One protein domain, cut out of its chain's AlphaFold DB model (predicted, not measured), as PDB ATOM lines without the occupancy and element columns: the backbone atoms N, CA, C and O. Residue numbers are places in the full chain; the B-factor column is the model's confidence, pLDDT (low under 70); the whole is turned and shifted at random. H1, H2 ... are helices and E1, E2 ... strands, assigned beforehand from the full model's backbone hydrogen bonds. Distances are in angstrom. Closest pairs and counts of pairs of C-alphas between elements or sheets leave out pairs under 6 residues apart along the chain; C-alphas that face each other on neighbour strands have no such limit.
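This is residues 8 to 112 of the 381 residues of the protein "Serine protease inhibitor dipetalogastin" of Cyphomyrmex costatus (UniProt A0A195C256). With little regular structure, two small lobes stand in a row: one has the antiparallel sheet E1 - E2 next to H3, with H1 and H2 beyond, the other E3 beside H4. The 105 printed residues, 41 in named elements, run H1 H2 E1 H3 E2 E3 H4, class mixed. The whole is compact, radius of gyration of the C-alphas 14.9 A, but elongated, spanning 41 by 25 by 21 A.

E1 is residues 30 to 32, E2 57 to 60, H3 41 to 51, 15.3 A long, H2 17 to 20, H1 8 to 13 from C-alpha 8 (-35.675, 8.530, 22.546), E3 79 to 81, H4 90 to 99, 14.4 A long, to C-alpha 99 (-47.169, 12.227, 62.166).

In antiparallel E1 and E2, N 31 and O 59 are within hydrogen-bond range, 2.9 A. H2 touches H3, closest C-alphas Phe 20 and Tyr 43, 5.1 A. E3 pairs with no named strand; its closest C-alpha to H4 is Val 79 to Met 90, 6.0 A. H3 and H4 are apart. In H1, H3 and H4 every O i to N i+4 pair is within hydrogen-bond range; H2 is too short for one.

The printed part has no cut. The E2 to E3 link is long; residues 66 to 67 have pLDDT under 70.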
ATOM      1  N   ASP A   8     -34.986   8.500  23.839       71.50
ATOM      2  CA  ASP A   8     -35.675   8.530  22.546       71.50
ATOM      3  C   ASP A   8     -37.049   7.843  22.619       71.50
ATOM      4  O   ASP A   8     -38.034   8.360  22.087       71.50
ATOM      5  N   ASP A   9     -37.151   6.739  23.371       70.69
ATOM      6  CA  ASP A   9     -38.432   6.072  23.637       70.69
ATOM      7  C   ASP A   9     -39.385   6.993  24.409       70.69
ATOM      8  O   ASP A   9     -40.564   7.094  24.066       70.69
ATOM      9  N   LYS A  10     -38.879   7.717  25.419       72.62
ATOM     10  CA  LYS A  10     -39.665   8.692  26.191       72.62
ATOM     11  C   LYS A  10     -40.158   9.845  25.315       72.62
ATOM     12  O   LYS A  10     -41.320  10.221  25.433       72.62
ATOM     13  N   VAL A  11     -39.337  10.369  24.401       74.69
ATOM     14  CA  VAL A  11     -39.741  11.450  23.478       74.69
ATOM     15  C   VAL A  11     -40.901  11.023  22.575       74.69
ATOM     16  O   VAL A  11     -41.778  11.840  22.292       74.69
ATOM     17  N   ALA A  12     -40.937   9.762  22.134       72.50
ATOM     18  CA  ALA A  12     -42.017   9.238  21.301       72.50
ATOM     19  C   ALA A  12     -43.271   8.862  22.115       72.50
ATOM     20  O   ALA A  12     -44.385   9.227  21.742       72.50
ATOM     21  N   LEU A  13     -43.106   8.160  23.242       75.38
ATOM     22  CA  LEU A  13     -44.209   7.651  24.068       75.38
ATOM     23  C   LEU A  13     -44.882   8.735  24.912       75.38
ATOM     24  O   LEU A  13     -46.089   8.674  25.141       75.38
ATOM     25  N   TYR A  14     -44.130   9.736  25.372       84.62
ATOM     26  CA  TYR A  14     -44.656  10.786  26.242       84.62
ATOM     27  C   TYR A  14     -45.189  11.988  25.477       84.62
ATOM     28  O   TYR A  14     -45.543  12.966  26.109       84.62
ATOM     29  N   GLN A  15     -45.355  11.943  24.149       81.06
ATOM     30  CA  GLN A  15     -46.015  13.046  23.430       81.06
ATOM     31  C   GLN A  15     -47.451  13.290  23.912       81.06
ATOM     32  O   GLN A  15     -47.912  14.429  23.933       81.06
ATOM     33  N   ASN A  16     -48.152  12.229  24.325       85.19
ATOM     34  CA  ASN A  16     -49.516  12.313  24.825       85.19
ATOM     35  C   ASN A  16     -49.730  11.368  26.017       85.19
ATOM     36  O   ASN A  16     -49.875  10.159  25.845       85.19
ATOM     37  N   CYS A  17     -49.823  11.932  27.223       85.06
ATOM     38  CA  CYS A  17     -49.985  11.132  28.438       85.06
ATOM     39  C   CYS A  17     -51.318  10.381  28.525       85.06
ATOM     40  O   CYS A  17     -51.390   9.403  29.260       85.06
ATOM     41  N   THR A  18     -52.344  10.775  27.761       85.50
ATOM     42  CA  THR A  18     -53.666  10.111  27.797       85.50
ATOM     43  C   THR A  18     -53.625   8.651  27.338       85.50
ATOM     44  O   THR A  18     -54.493   7.854  27.685       85.50
ATOM     45  N   ILE A  19     -52.565   8.253  26.623       83.94
ATOM     46  CA  ILE A  19     -52.295   6.851  26.267       83.94
ATOM     47  C   ILE A  19     -52.168   5.975  27.528       83.94
ATOM     48  O   ILE A  19     -52.510   4.790  27.502       83.94
ATOM     49  N   PHE A  20     -51.730   6.565  28.643       85.12
ATOM     50  CA  PHE A  20     -51.560   5.900  29.931       85.12
ATOM     51  C   PHE A  20     -52.739   6.112  30.887       85.12
ATOM     52  O   PHE A  20     -52.638   5.706  32.036       85.12
ATOM     53  N   ASP A  21     -53.871   6.689  30.469       81.12
ATOM     54  CA  ASP A  21     -55.003   6.942  31.385       81.12
ATOM     55  C   ASP A  21     -55.678   5.653  31.891       81.12
ATOM     56  O   ASP A  21     -56.385   5.659  32.897       81.12
ATOM     57  N   LYS A  22     -55.460   4.521  31.214       81.25
ATOM     58  CA  LYS A  22     -56.055   3.231  31.588       81.25
ATOM     59  C   LYS A  22     -55.269   2.560  32.720       81.25
ATOM     60  O   LYS A  22     -54.330   1.811  32.455       81.25
ATOM     61  N   SER A  23     -55.693   2.781  33.965       72.38
ATOM     62  CA  SER A  23     -55.096   2.185  35.174       72.38
ATOM     63  C   SER A  23     -54.962   0.664  35.102       72.38
ATOM     64  O   SER A  23     -53.926   0.114  35.471       72.38
ATOM     65  N   ASP A  24     -55.982  -0.013  34.575       72.81
ATOM     66  CA  ASP A  24     -56.133  -1.472  34.663       72.81
ATOM     67  C   ASP A  24     -55.086  -2.233  33.837       72.81
ATOM     68  O   ASP A  24     -54.795  -3.397  34.099       72.81
ATOM     69  N   ILE A  25     -54.503  -1.564  32.839       78.12
ATOM     70  CA  ILE A  25     -53.498  -2.137  31.937       78.12
ATOM     71  C   ILE A  25     -52.083  -1.967  32.510       78.12
ATOM     72  O   ILE A  25     -51.201  -2.778  32.237       78.12
ATOM     73  N   TYR A  26     -51.859  -0.932  33.323       79.88
ATOM     74  CA  TYR A  26     -50.522  -0.462  33.700       79.88
ATOM     75  C   TYR A  26     -50.227  -0.577  35.200       79.88
ATOM     76  O   TYR A  26     -49.428   0.185  35.741       79.88
ATOM     77  N   GLY A  27     -50.845  -1.549  35.875       74.06
ATOM     78  CA  GLY A  27     -50.549  -1.860  37.277       74.06
ATOM     79  C   GLY A  27     -51.319  -1.028  38.306       74.06
ATOM     80  O   GLY A  27     -51.011  -1.118  39.491       74.06
ATOM     81  N   GLY A  28     -52.339  -0.276  37.880       86.56
ATOM     82  CA  GLY A  28     -53.234   0.467  38.767       86.56
ATOM     83  C   GLY A  28     -52.715   1.847  39.193       86.56
ATOM     84  O   GLY A  28     -51.622   2.250  38.792       86.56
ATOM     85  N   PRO A  29     -53.505   2.590  39.993       91.62
ATOM     86  CA  PRO A  29     -53.153   3.933  40.444       91.62
ATOM     87  C   PRO A  29     -51.907   3.950  41.334       91.62
ATOM     88  O   PRO A  29     -51.579   2.957  41.985       91.62
ATOM     89  N   VAL A  30     -51.237   5.100  41.390       90.12
ATOM     90  CA  VAL A  30     -50.099   5.363  42.285       90.12
ATOM     91  C   VAL A  30     -50.274   6.706  42.989       90.12
ATOM     92  O   VAL A  30     -50.804   7.649  42.400       90.12
ATOM     93  N   CYS A  31     -49.803   6.812  44.227       89.81
ATOM     94  CA  CYS A  31     -49.763   8.068  44.962       89.81
ATOM     95  C   CYS A  31     -48.399   8.728  44.750       89.81
ATOM     96  O   CYS A  31     -47.366   8.092  44.970       89.81
ATOM     97  N   GLY A  32     -48.384   9.980  44.296       89.44
ATOM     98  CA  GLY A  32     -47.171  10.790  44.224       89.44
ATOM     99  C   GLY A  32     -46.743  11.292  45.605       89.44
ATOM    100  O   GLY A  32     -47.569  11.472  46.498       89.44
ATOM    101  N   ASP A  33     -45.455  11.567  45.784       85.81
ATOM    102  CA  ASP A  33     -44.913  12.212  46.992       85.81
ATOM    103  C   ASP A  33     -45.430  13.648  47.215       85.81
ATOM    104  O   ASP A  33     -45.351  14.167  48.331       85.81
ATOM    105  N   ASN A  34     -46.044  14.238  46.187       86.62
ATOM    106  CA  ASN A  34     -46.818  15.477  46.228       86.62
ATOM    107  C   ASN A  34     -48.271  15.306  46.725       86.62
ATOM    108  O   ASN A  34     -49.021  16.283  46.754       86.62
ATOM    109  N   GLY A  35     -48.690  14.089  47.087       85.69
ATOM    110  CA  GLY A  35     -50.034  13.793  47.588       85.69
ATOM    111  C   GLY A  35     -51.122  13.718  46.511       85.69
ATOM    112  O   GLY A  35     -52.306  13.734  46.845       85.69
ATOM    113  N   VAL A  36     -50.752  13.638  45.228       90.00
ATOM    114  CA  VAL A  36     -51.697  13.501  44.111       90.00
ATOM    115  C   VAL A  36     -51.750  12.051  43.631       90.00
ATOM    116  O   VAL A  36     -50.721  11.408  43.431       90.00
ATOM    117  N   THR A  37     -52.959  11.535  43.407       91.06
ATOM    118  CA  THR A  37     -53.162  10.220  42.787       91.06
ATOM    119  C   THR A  37     -53.002  10.311  41.273       91.06
ATOM    120  O   THR A  37     -53.697  11.080  40.609       91.06
ATOM    121  N   TYR A  38     -52.146   9.463  40.716       91.12
ATOM    122  CA  TYR A  38     -51.944   9.294  39.282       91.12
ATOM    123  C   TYR A  38     -52.531   7.956  38.827       91.12
ATOM    124  O   TYR A  38     -52.535   6.984  39.580       91.12
ATOM    125  N   ALA A  39     -53.008   7.889  37.580       89.44
ATOM    126  CA  ALA A  39     -53.665   6.697  37.036       89.44
ATOM    127  C   ALA A  39     -52.775   5.439  37.046       89.44
ATOM    128  O   ALA A  39     -53.300   4.330  37.114       89.44
ATOM    129  N   ASN A  40     -51.452   5.618  36.946       87.56
ATOM    130  CA  ASN A  40     -50.399   4.608  37.108       87.56
ATOM    131  C   ASN A  40     -49.011   5.271  37.041       87.56
ATOM    132  O   ASN A  40     -48.893   6.480  36.810       87.56
ATOM    133  N   SER A  41     -47.952   4.473  37.208       89.31
ATOM    134  CA  SER A  41     -46.560   4.936  37.179       89.31
ATOM    135  C   SER A  41     -46.124   5.526  35.832       89.31
ATOM    136  O   SER A  41     -45.325   6.457  35.817       89.31
ATOM    137  N   PHE A  42     -46.648   5.039  34.699       89.12
ATOM    138  CA  PHE A  42     -46.310   5.589  33.377       89.12
ATOM    139  C   PHE A  42     -46.979   6.939  33.135       89.12
ATOM    140  O   PHE A  42     -46.358   7.843  32.578       89.12
ATOM    141  N   TYR A  43     -48.226   7.096  33.588       90.88
ATOM    142  CA  TYR A  43     -48.916   8.382  33.547       90.88
ATOM    143  C   TYR A  43     -48.172   9.437  34.377       90.88
ATOM    144  O   TYR A  43     -47.989  10.561  33.914       90.88
ATOM    145  N   LEU A  44     -47.685   9.058  35.564       90.25
ATOM    146  CA  LEU A  44     -46.843   9.910  36.404       90.25
ATOM    147  C   LEU A  44     -45.527  10.302  35.706       90.25
ATOM    148  O   LEU A  44     -45.229  11.490  35.613       90.25
ATOM    149  N   ASP A  45     -44.770   9.339  35.167       89.12
ATOM    150  CA  ASP A  45     -43.497   9.617  34.471       89.12
ATOM    151  C   ASP A  45     -43.714  10.531  33.246       89.12
ATOM    152  O   ASP A  45     -42.982  11.499  33.038       89.12
ATOM    153  N   CYS A  46     -44.801  10.322  32.493       89.50
ATOM    154  CA  CYS A  46     -45.183  11.212  31.394       89.50
ATOM    155  C   CYS A  46     -45.512  12.635  31.875       89.50
ATOM    156  O   CYS A  46     -45.099  13.612  31.248       89.50
ATOM    157  N   LYS A  47     -46.235  12.783  32.994       90.56
ATOM    158  CA  LYS A  47     -46.533  14.103  33.571       90.56
ATOM    159  C   LYS A  47     -45.266  14.823  34.010       90.56
ATOM    160  O   LYS A  47     -45.092  15.969  33.600       90.56
ATOM    161  N   ASN A  48     -44.375  14.140  34.727       90.19
ATOM    162  CA  ASN A  48     -43.067  14.669  35.123       90.19
ATOM    163  C   ASN A  48     -42.261  15.157  33.911       90.19
ATOM    164  O   ASN A  48     -41.674  16.237  33.945       90.19
ATOM    165  N   TYR A  49     -42.281  14.404  32.805       87.00
ATOM    166  CA  TYR A  49     -41.592  14.790  31.573       87.00
ATOM    167  C   TYR A  49     -42.092  16.131  30.998       87.00
ATOM    168  O   TYR A  49     -41.282  16.962  30.586       87.00
ATOM    169  N   HIS A  50     -43.410  16.372  30.999       87.00
ATOM    170  CA  HIS A  50     -43.999  17.619  30.482       87.00
ATOM    171  C   HIS A  50     -43.896  18.795  31.445       87.00
ATOM    172  O   HIS A  50     -43.576  19.904  31.016       87.00
ATOM    173  N   SER A  51     -44.194  18.580  32.729       85.25
ATOM    174  CA  SER A  51     -44.164  19.647  33.737       85.25
ATOM    175  C   SER A  51     -42.742  20.002  34.173       85.25
ATOM    176  O   SER A  51     -42.534  21.067  34.750       85.25
ATOM    177  N   ARG A  52     -41.757  19.142  33.863       80.06
ATOM    178  CA  ARG A  52     -40.393  19.173  34.419       80.06
ATOM    179  C   ARG A  52     -40.374  19.090  35.947       80.06
ATOM    180  O   ARG A  52     -39.415  19.530  36.577       80.06
ATOM    181  N   GLU A  53     -41.428  18.540  36.538       83.56
ATOM    182  CA  GLU A  53     -41.469  18.198  37.955       83.56
ATOM    183  C   GLU A  53     -40.783  16.848  38.191       83.56
ATOM    184  O   GLU A  53     -40.606  16.039  37.278       83.56
ATOM    185  N   ILE A  54     -40.388  16.607  39.440       84.69
ATOM    186  CA  ILE A  54     -39.779  15.350  39.878       84.69
ATOM    187  C   ILE A  54     -40.666  14.784  40.986       84.69
ATOM    188  O   ILE A  54     -40.285  14.774  42.150       84.69
ATOM    189  N   VAL A  55     -41.888  14.388  40.625       89.25
ATOM    190  CA  VAL A  55     -42.806  13.722  41.555       89.25
ATOM    191  C   VAL A  55     -42.459  12.239  41.572       89.25
ATOM    192  O   VAL A  55     -42.639  11.543  40.567       89.25
ATOM    193  N   ALA A  56     -41.936  11.743  42.690       86.94
ATOM    194  CA  ALA A  56     -41.665  10.322  42.844       86.94
ATOM    195  C   ALA A  56     -42.946   9.569  43.228       86.94
ATOM    196  O   ALA A  56     -43.858  10.115  43.849       86.94
ATOM    197  N   THR A  57     -43.022   8.284  42.876       85.81
ATOM    198  CA  THR A  57     -44.064   7.420  43.440       85.81
ATOM    199  C   THR A  57     -43.795   7.230  44.927       85.81
ATOM    200  O   THR A  57     -42.761   6.682  45.301       85.81
ATOM    201  N   LEU A  58     -44.738   7.659  45.762       84.00
ATOM    202  CA  LEU A  58     -44.712   7.449  47.203       84.00
ATOM    203  C   LEU A  58     -45.095   6.008  47.549       84.00
ATOM    204  O   LEU A  58     -44.372   5.330  48.273       84.00
ATOM    205  N   HIS A  59     -46.221   5.532  47.010       81.69
ATOM    206  CA  HIS A  59     -46.656   4.140  47.119       81.69
ATOM    207  C   HIS A  59     -47.604   3.751  45.972       81.69
ATOM    208  O   HIS A  59     -48.181   4.602  45.292       81.69
ATOM    209  N   SER A  60     -47.781   2.445  45.763       84.00
ATOM    210  CA  SER A  60     -48.803   1.902  44.859       84.00
ATOM    211  C   SER A  60     -50.203   2.032  45.470       84.00
ATOM    212  O   SER A  60     -50.365   1.887  46.680       84.00
ATOM    213  N   GLY A  61     -51.217   2.265  44.640       84.81
ATOM    214  CA  GLY A  61     -52.581   2.597  45.062       84.81
ATOM    215  C   GLY A  61     -52.860   4.108  45.050       84.81
ATOM    216  O   GLY A  61     -51.940   4.903  44.867       84.81
ATOM    217  N   PRO A  62     -54.127   4.526  45.211       87.69
ATOM    218  CA  PRO A  62     -54.479   5.939  45.306       87.69
ATOM    219  C   PRO A  62     -53.967   6.554  46.613       87.69
ATOM    220  O   PRO A  62     -53.841   5.855  47.617       87.69
ATOM    221  N   CYS A  63     -53.727   7.865  46.622       84.88
ATOM    222  CA  CYS A  63     -53.515   8.593  47.865       84.88
ATOM    223  C   CYS A  63     -54.777   8.513  48.737       84.88
ATOM    224  O   CYS A  63     -55.885   8.755  48.254       84.88
ATOM    225  N   LEU A  64     -54.595   8.183  50.012       81.69
ATOM    226  CA  LEU A  64     -55.646   8.144  51.026       81.69
ATOM    227  C   LEU A  64     -55.775   9.494  51.742       81.69
ATOM    228  O   LEU A  64     -54.869  10.334  51.698       81.69
ATOM    229  N   GLY A  65     -56.909   9.700  52.414       74.81
ATOM    230  CA  GLY A  65     -57.084  10.851  53.296       74.81
ATOM    231  C   GLY A  65     -56.097  10.811  54.466       74.81
ATOM    232  O   GLY A  65     -55.692   9.742  54.917       74.81
ATOM    233  N   ASN A  66     -55.734  11.982  54.994       65.62
ATOM    234  CA  ASN A  66     -54.771  12.107  56.093       65.62
ATOM    235  C   ASN A  66     -55.115  11.211  57.304       65.62
ATOM    236  O   ASN A  66     -54.232  10.624  57.903       65.62
ATOM    237  N   GLU A  67     -56.376  11.045  57.688       66.31
ATOM    238  CA  GLU A  67     -56.718  10.199  58.850       66.31
ATOM    239  C   GLU A  67     -56.663   8.692  58.539       66.31
ATOM    240  O   GLU A  67     -56.530   7.864  59.436       66.31
ATOM    241  N   GLU A  68     -56.696   8.324  57.260       75.12
ATOM    242  CA  GLU A  68     -56.865   6.947  56.803       75.12
ATOM    243  C   GLU A  68     -55.537   6.175  56.727       75.12
ATOM    244  O   GLU A  68     -55.509   4.962  56.944       75.12
ATOM    245  N   TYR A  69     -54.408   6.866  56.524       73.00
ATOM    246  CA  TYR A  69     -53.080   6.239  56.599       73.00
ATOM    247  C   TYR A  69     -52.750   5.705  57.989       73.00
ATOM    248  O   TYR A  69     -52.002   4.742  58.105       73.00
ATOM    249  N   CYS A  70     -53.317   6.293  59.041       80.81
ATOM    250  CA  CYS A  70     -53.089   5.844  60.409       80.81
ATOM    251  C   CYS A  70     -54.086   4.784  60.890       80.81
ATOM    252  O   CYS A  70     -54.023   4.377  62.051       80.81
ATOM    253  N   ASN A  71     -54.952   4.282  60.003       84.38
ATOM    254  CA  ASN A  71     -55.708   3.069  60.284       84.38
ATOM    255  C   ASN A  71     -54.766   1.865  60.371       84.38
ATOM    256  O   ASN A  71     -53.829   1.707  59.586       84.38
ATOM    257  N   VAL A  72     -55.026   0.990  61.339       82.00
ATOM    258  CA  VAL A  72     -54.179  -0.175  61.585       82.00
ATOM    259  C   VAL A  72     -54.342  -1.200  60.461       82.00
ATOM    260  O   VAL A  72     -55.412  -1.784  60.276       82.00
ATOM    261  N   ASN A  73     -53.244  -1.481  59.763       90.12
ATOM    262  CA  ASN A  73     -53.112  -2.654  58.910       90.12
ATOM    263  C   ASN A  73     -52.557  -3.827  59.721       90.12
ATOM    264  O   ASN A  73     -51.465  -3.738  60.284       90.12
ATOM    265  N   LEU A  74     -53.313  -4.924  59.759       92.31
ATOM    266  CA  LEU A  74     -52.990  -6.106  60.559       92.31
ATOM    267  C   LEU A  74     -51.834  -6.927  59.974       92.31
ATOM    268  O   LEU A  74     -51.208  -7.697  60.698       92.31
ATOM    269  N   TYR A  75     -51.555  -6.786  58.677       93.81
ATOM    270  CA  TYR A  75     -50.626  -7.654  57.961       93.81
ATOM    271  C   TYR A  75     -49.196  -7.123  57.996       93.81
ATOM    272  O   TYR A  75     -48.937  -5.938  57.765       93.81
ATOM    273  N   TYR A  76     -48.260  -8.033  58.236       93.31
ATOM    274  CA  TYR A  76     -46.833  -7.760  58.203       93.31
ATOM    275  C   TYR A  76     -46.289  -7.997  56.791       93.31
ATOM    276  O   TYR A  76     -46.126  -9.133  56.353       93.31
ATOM    277  N   ASN A  77     -46.032  -6.902  56.079       93.31
ATOM    278  CA  ASN A  77     -45.471  -6.863  54.730       93.31
ATOM    279  C   ASN A  77     -44.382  -5.784  54.710       93.31
ATOM    280  O   ASN A  77     -44.651  -4.662  54.270       93.31
ATOM    281  N   PRO A  78     -43.191  -6.080  55.260       93.06
ATOM    282  CA  PRO A  78     -42.255  -5.054  55.683       93.06
ATOM    283  C   PRO A  78     -41.747  -4.210  54.514       93.06
ATOM    284  O   PRO A  78     -41.473  -4.723  53.428       93.06
ATOM    285  N   VAL A  79     -41.568  -2.914  54.762       93.81
ATOM    286  CA  VAL A  79     -40.988  -1.952  53.817       93.81
ATOM    287  C   VAL A  79     -39.802  -1.248  54.462       93.81
ATOM    288  O   VAL A  79     -39.808  -0.988  55.663       93.81
ATOM    289  N   CYS A  80     -38.774  -0.950  53.674       94.62
ATOM    290  CA  CYS A  80     -37.653  -0.145  54.143       94.62
ATOM    291  C   CYS A  80     -37.981   1.340  53.971       94.62
ATOM    292  O   CYS A  80     -38.482   1.734  52.920       94.62
ATOM    293  N   GLY A  81     -37.722   2.150  54.991       94.38
ATOM    294  CA  GLY A  81     -37.785   3.604  54.921       94.38
ATOM    295  C   GLY A  81     -36.459   4.217  54.477       94.38
ATOM    296  O   GLY A  81     -35.388   3.642  54.652       94.38
ATOM    297  N   SER A  82     -36.530   5.427  53.931       93.19
ATOM    298  CA  SER A  82     -35.374   6.286  53.615       93.19
ATOM    299  C   SER A  82     -34.558   6.701  54.847       93.19
ATOM    300  O   SER A  82     -33.445   7.197  54.709       93.19
ATOM    301  N   ASP A  83     -35.079   6.464  56.050       92.75
ATOM    302  CA  ASP A  83     -34.381   6.585  57.329       92.75
ATOM    303  C   ASP A  83     -33.655   5.290  57.749       92.75
ATOM    304  O   ASP A  83     -33.170   5.183  58.877       92.75
ATOM    305  N   HIS A  84     -33.580   4.305  56.847       92.50
ATOM    306  CA  HIS A  84     -32.990   2.981  57.050       92.50
ATOM    307  C   HIS A  84     -33.685   2.129  58.126       92.50
ATOM    308  O   HIS A  84     -33.094   1.168  58.630       92.50
ATOM    309  N   LYS A  85     -34.947   2.433  58.467       91.94
ATOM    310  CA  LYS A  85     -35.771   1.606  59.359       91.94
ATOM    311  C   LYS A  85     -36.728   0.713  58.581       91.94
ATOM    312  O   LYS A  85     -37.251   1.088  57.534       91.94
ATOM    313  N   ILE A  86     -36.978  -0.482  59.113       92.25
ATOM    314  CA  ILE A  86     -37.992  -1.393  58.578       92.25
ATOM    315  C   ILE A  86     -39.320  -1.079  59.262       92.25
ATOM    316  O   ILE A  86     -39.417  -1.159  60.482       92.25
ATOM    317  N   TYR A  87     -40.332  -0.768  58.463       93.31
ATOM    318  CA  TYR A  87     -41.709  -0.587  58.905       93.31
ATOM    319  C   TYR A  87     -42.508  -1.849  58.605       93.31
ATOM    320  O   TYR A  87     -42.326  -2.474  57.561       93.31
ATOM    321  N   SER A  88     -43.429  -2.199  59.497       93.81
ATOM    322  CA  SER A  88     -44.245  -3.415  59.464       93.81
ATOM    323  C   SER A  88     -45.037  -3.570  58.169       93.81
ATOM    324  O   SER A  88     -45.260  -4.687  57.703       93.81
ATOM    325  N   ASN A  89     -45.471  -2.454  57.585       93.31
ATOM    326  CA  ASN A  89     -46.067  -2.382  56.259       93.31
ATOM    327  C   ASN A  89     -46.035  -0.943  55.718       93.31
ATOM    328  O   ASN A  89     -45.674   0.003  56.421       93.31
ATOM    329  N   MET A  90     -46.429  -0.784  54.451       91.50
ATOM    330  CA  MET A  90     -46.472   0.520  53.781       91.50
ATOM    331  C   MET A  90     -47.369   1.530  54.508       91.50
ATOM    332  O   MET A  90     -47.006   2.695  54.623       91.50
ATOM    333  N   GLN A  91     -48.514   1.097  55.041       89.88
ATOM    334  CA  GLN A  91     -49.442   1.993  55.735       89.88
ATOM    335  C   GLN A  91     -48.815   2.572  57.009       89.88
ATOM    336  O   GLN A  91     -48.925   3.770  57.258       89.88
ATOM    337  N   SER A  92     -48.054   1.767  57.754       91.38
ATOM    338  CA  SER A  92     -47.294   2.240  58.913       91.38
ATOM    339  C   SER A  92     -46.233   3.275  58.562       91.38
ATOM    340  O   SER A  92     -46.132   4.291  59.250       91.38
ATOM    341  N   LEU A  93     -45.473   3.055  57.481       92.12
ATOM    342  CA  LEU A  93     -44.494   4.030  56.989       92.12
ATOM    343  C   LEU A  93     -45.178   5.368  56.680       92.12
ATOM    344  O   LEU A  93     -44.700   6.423  57.094       92.12
ATOM    345  N   LEU A  94     -46.332   5.332  56.008       90.00
ATOM    346  CA  LEU A  94     -47.090   6.529  55.638       90.00
ATOM    347  C   LEU A  94     -47.692   7.243  56.854       90.00
ATOM    348  O   LEU A  94     -47.639   8.471  56.924       90.00
ATOM    349  N   CYS A  95     -48.185   6.502  57.851       89.38
ATOM    350  CA  CYS A  95     -48.651   7.099  59.104       89.38
ATOM    351  C   CYS A  95     -47.509   7.810  59.850       89.38
ATOM    352  O   CYS A  95     -47.681   8.935  60.328       89.38
ATOM    353  N   VAL A  96     -46.315   7.206  59.913       90.00
ATOM    354  CA  VAL A  96     -45.139   7.843  60.533       90.00
ATOM    355  C   VAL A  96     -44.672   9.058  59.725       90.00
ATOM    356  O   VAL A  96     -44.383  10.101  60.319       90.00
ATOM    357  N   ARG A  97     -44.674   8.982  58.385       89.75
ATOM    358  CA  ARG A  97     -44.383  10.126  57.501       89.75
ATOM    359  C   ARG A  97     -45.283  11.316  57.831       89.75
ATOM    360  O   ARG A  97     -44.822  12.449  57.947       89.75
ATOM    361  N   GLN A  98     -46.571  11.056  58.018       85.69
ATOM    362  CA  GLN A  98     -47.547  12.088  58.327       85.69
ATOM    363  C   GLN A  98     -47.390  12.664  59.740       85.69
ATOM    364  O   GLN A  98     -47.449  13.883  59.908       85.69
ATOM    365  N   LYS A  99     -47.225  11.806  60.756       85.00
ATOM    366  CA  LYS A  99     -47.169  12.227  62.166       85.00
ATOM    367  C   LYS A  99     -45.846  12.894  62.541       85.00
ATOM    368  O   LYS A  99     -45.842  13.773  63.399       85.00
ATOM    369  N   GLN A 100     -44.735  12.456  61.950       83.50
ATOM    370  CA  GLN A 100     -43.392  12.804  62.417       83.50
ATOM    371  C   GLN A 100     -42.500  13.371  61.304       83.50
ATOM    372  O   GLN A 100     -41.933  14.450  61.471       83.50
ATOM    373  N   PHE A 101     -42.385  12.680  60.163       75.94
ATOM    374  CA  PHE A 101     -41.333  12.940  59.166       75.94
ATOM    375  C   PHE A 101     -41.880  13.106  57.745       75.94
ATOM    376  O   PHE A 101     -41.952  12.140  56.989       75.94
ATOM    377  N   ARG A 102     -42.204  14.341  57.332       79.19
ATOM    378  CA  ARG A 102     -42.842  14.604  56.022       79.19
ATOM    379  C   ARG A 102     -42.050  14.118  54.809       79.19
ATOM    380  O   ARG A 102     -42.672  13.887  53.782       79.19
ATOM    381  N   ASP A 103     -40.737  13.938  54.928       85.88
ATOM    382  CA  ASP A 103     -39.868  13.511  53.825       85.88
ATOM    383  C   ASP A 103     -39.618  11.992  53.791       85.88
ATOM    384  O   ASP A 103     -39.015  11.499  52.842       85.88
ATOM    385  N   LEU A 104     -40.134  11.222  54.758       90.88
ATOM    386  CA  LEU A 104     -39.942   9.768  54.838       90.88
ATOM    387  C   LEU A 104     -40.589   9.034  53.653       90.88
ATOM    388  O   LEU A 104     -41.812   8.924  53.577       90.88
ATOM    389  N   THR A 105     -39.789   8.528  52.723       90.50
ATOM    390  CA  THR A 105     -40.223   7.687  51.593       90.50
ATOM    391  C   THR A 105     -39.807   6.230  51.774       90.50
ATOM    392  O   THR A 105     -38.952   5.925  52.609       90.50
ATOM    393  N   ALA A 106     -40.396   5.331  50.984       91.88
ATOM    394  CA  ALA A 106     -39.922   3.958  50.878       91.88
ATOM    395  C   ALA A 106     -38.580   3.900  50.127       91.88
ATOM    396  O   ALA A 106     -38.392   4.574  49.113       91.88
ATOM    397  N   ALA A 107     -37.674   3.060  50.607       92.44
ATOM    398  CA  ALA A 107     -36.373   2.778  50.022       92.44
ATOM    399  C   ALA A 107     -36.272   1.292  49.621       92.44
ATOM    400  O   ALA A 107     -37.068   0.458  50.077       92.44
ATOM    401  N   PRO A 108     -35.311   0.922  48.756       91.75
ATOM    402  CA  PRO A 108     -34.986  -0.475  48.502       91.75
ATOM    403  C   PRO A 108     -34.714  -1.238  49.803       91.75
ATOM    404  O   PRO A 108     -34.011  -0.758  50.685       91.75
ATOM    405  N   MET A 109     -35.216  -2.472  49.917       89.81
ATOM    406  CA  MET A 109     -35.013  -3.289  51.125       89.81
ATOM    407  C   MET A 109     -33.528  -3.565  51.430       89.81
ATOM    408  O   MET A 109     -33.177  -3.855  52.569       89.81
ATOM    409  N   THR A 110     -32.663  -3.458  50.419       88.50
ATOM    410  CA  THR A 110     -31.200  -3.550  50.536       88.50
ATOM    411  C   THR A 110     -30.573  -2.420  51.344       88.50
ATOM    412  O   THR A 110     -29.460  -2.588  51.833       88.50
ATOM    413  N   ASP A 111     -31.266  -1.291  51.474       91.69
ATOM    414  CA  ASP A 111     -30.752  -0.094  52.137       91.69
ATOM    415  C   ASP A 111     -31.010  -0.149  53.647       91.69
ATOM    416  O   ASP A 111     -30.350   0.550  54.415       91.69
ATOM    417  N   CYS A 112     -31.942  -0.996  54.089       90.62
ATOM    418  CA  CYS A 112     -32.160  -1.280  55.499       90.62
ATOM    419  C   CYS A 112     -31.218  -2.393  55.977       90.62
ATOM    420  O   CYS A 112     -30.969  -3.346  55.232       90.62
TER     421      CYS A 112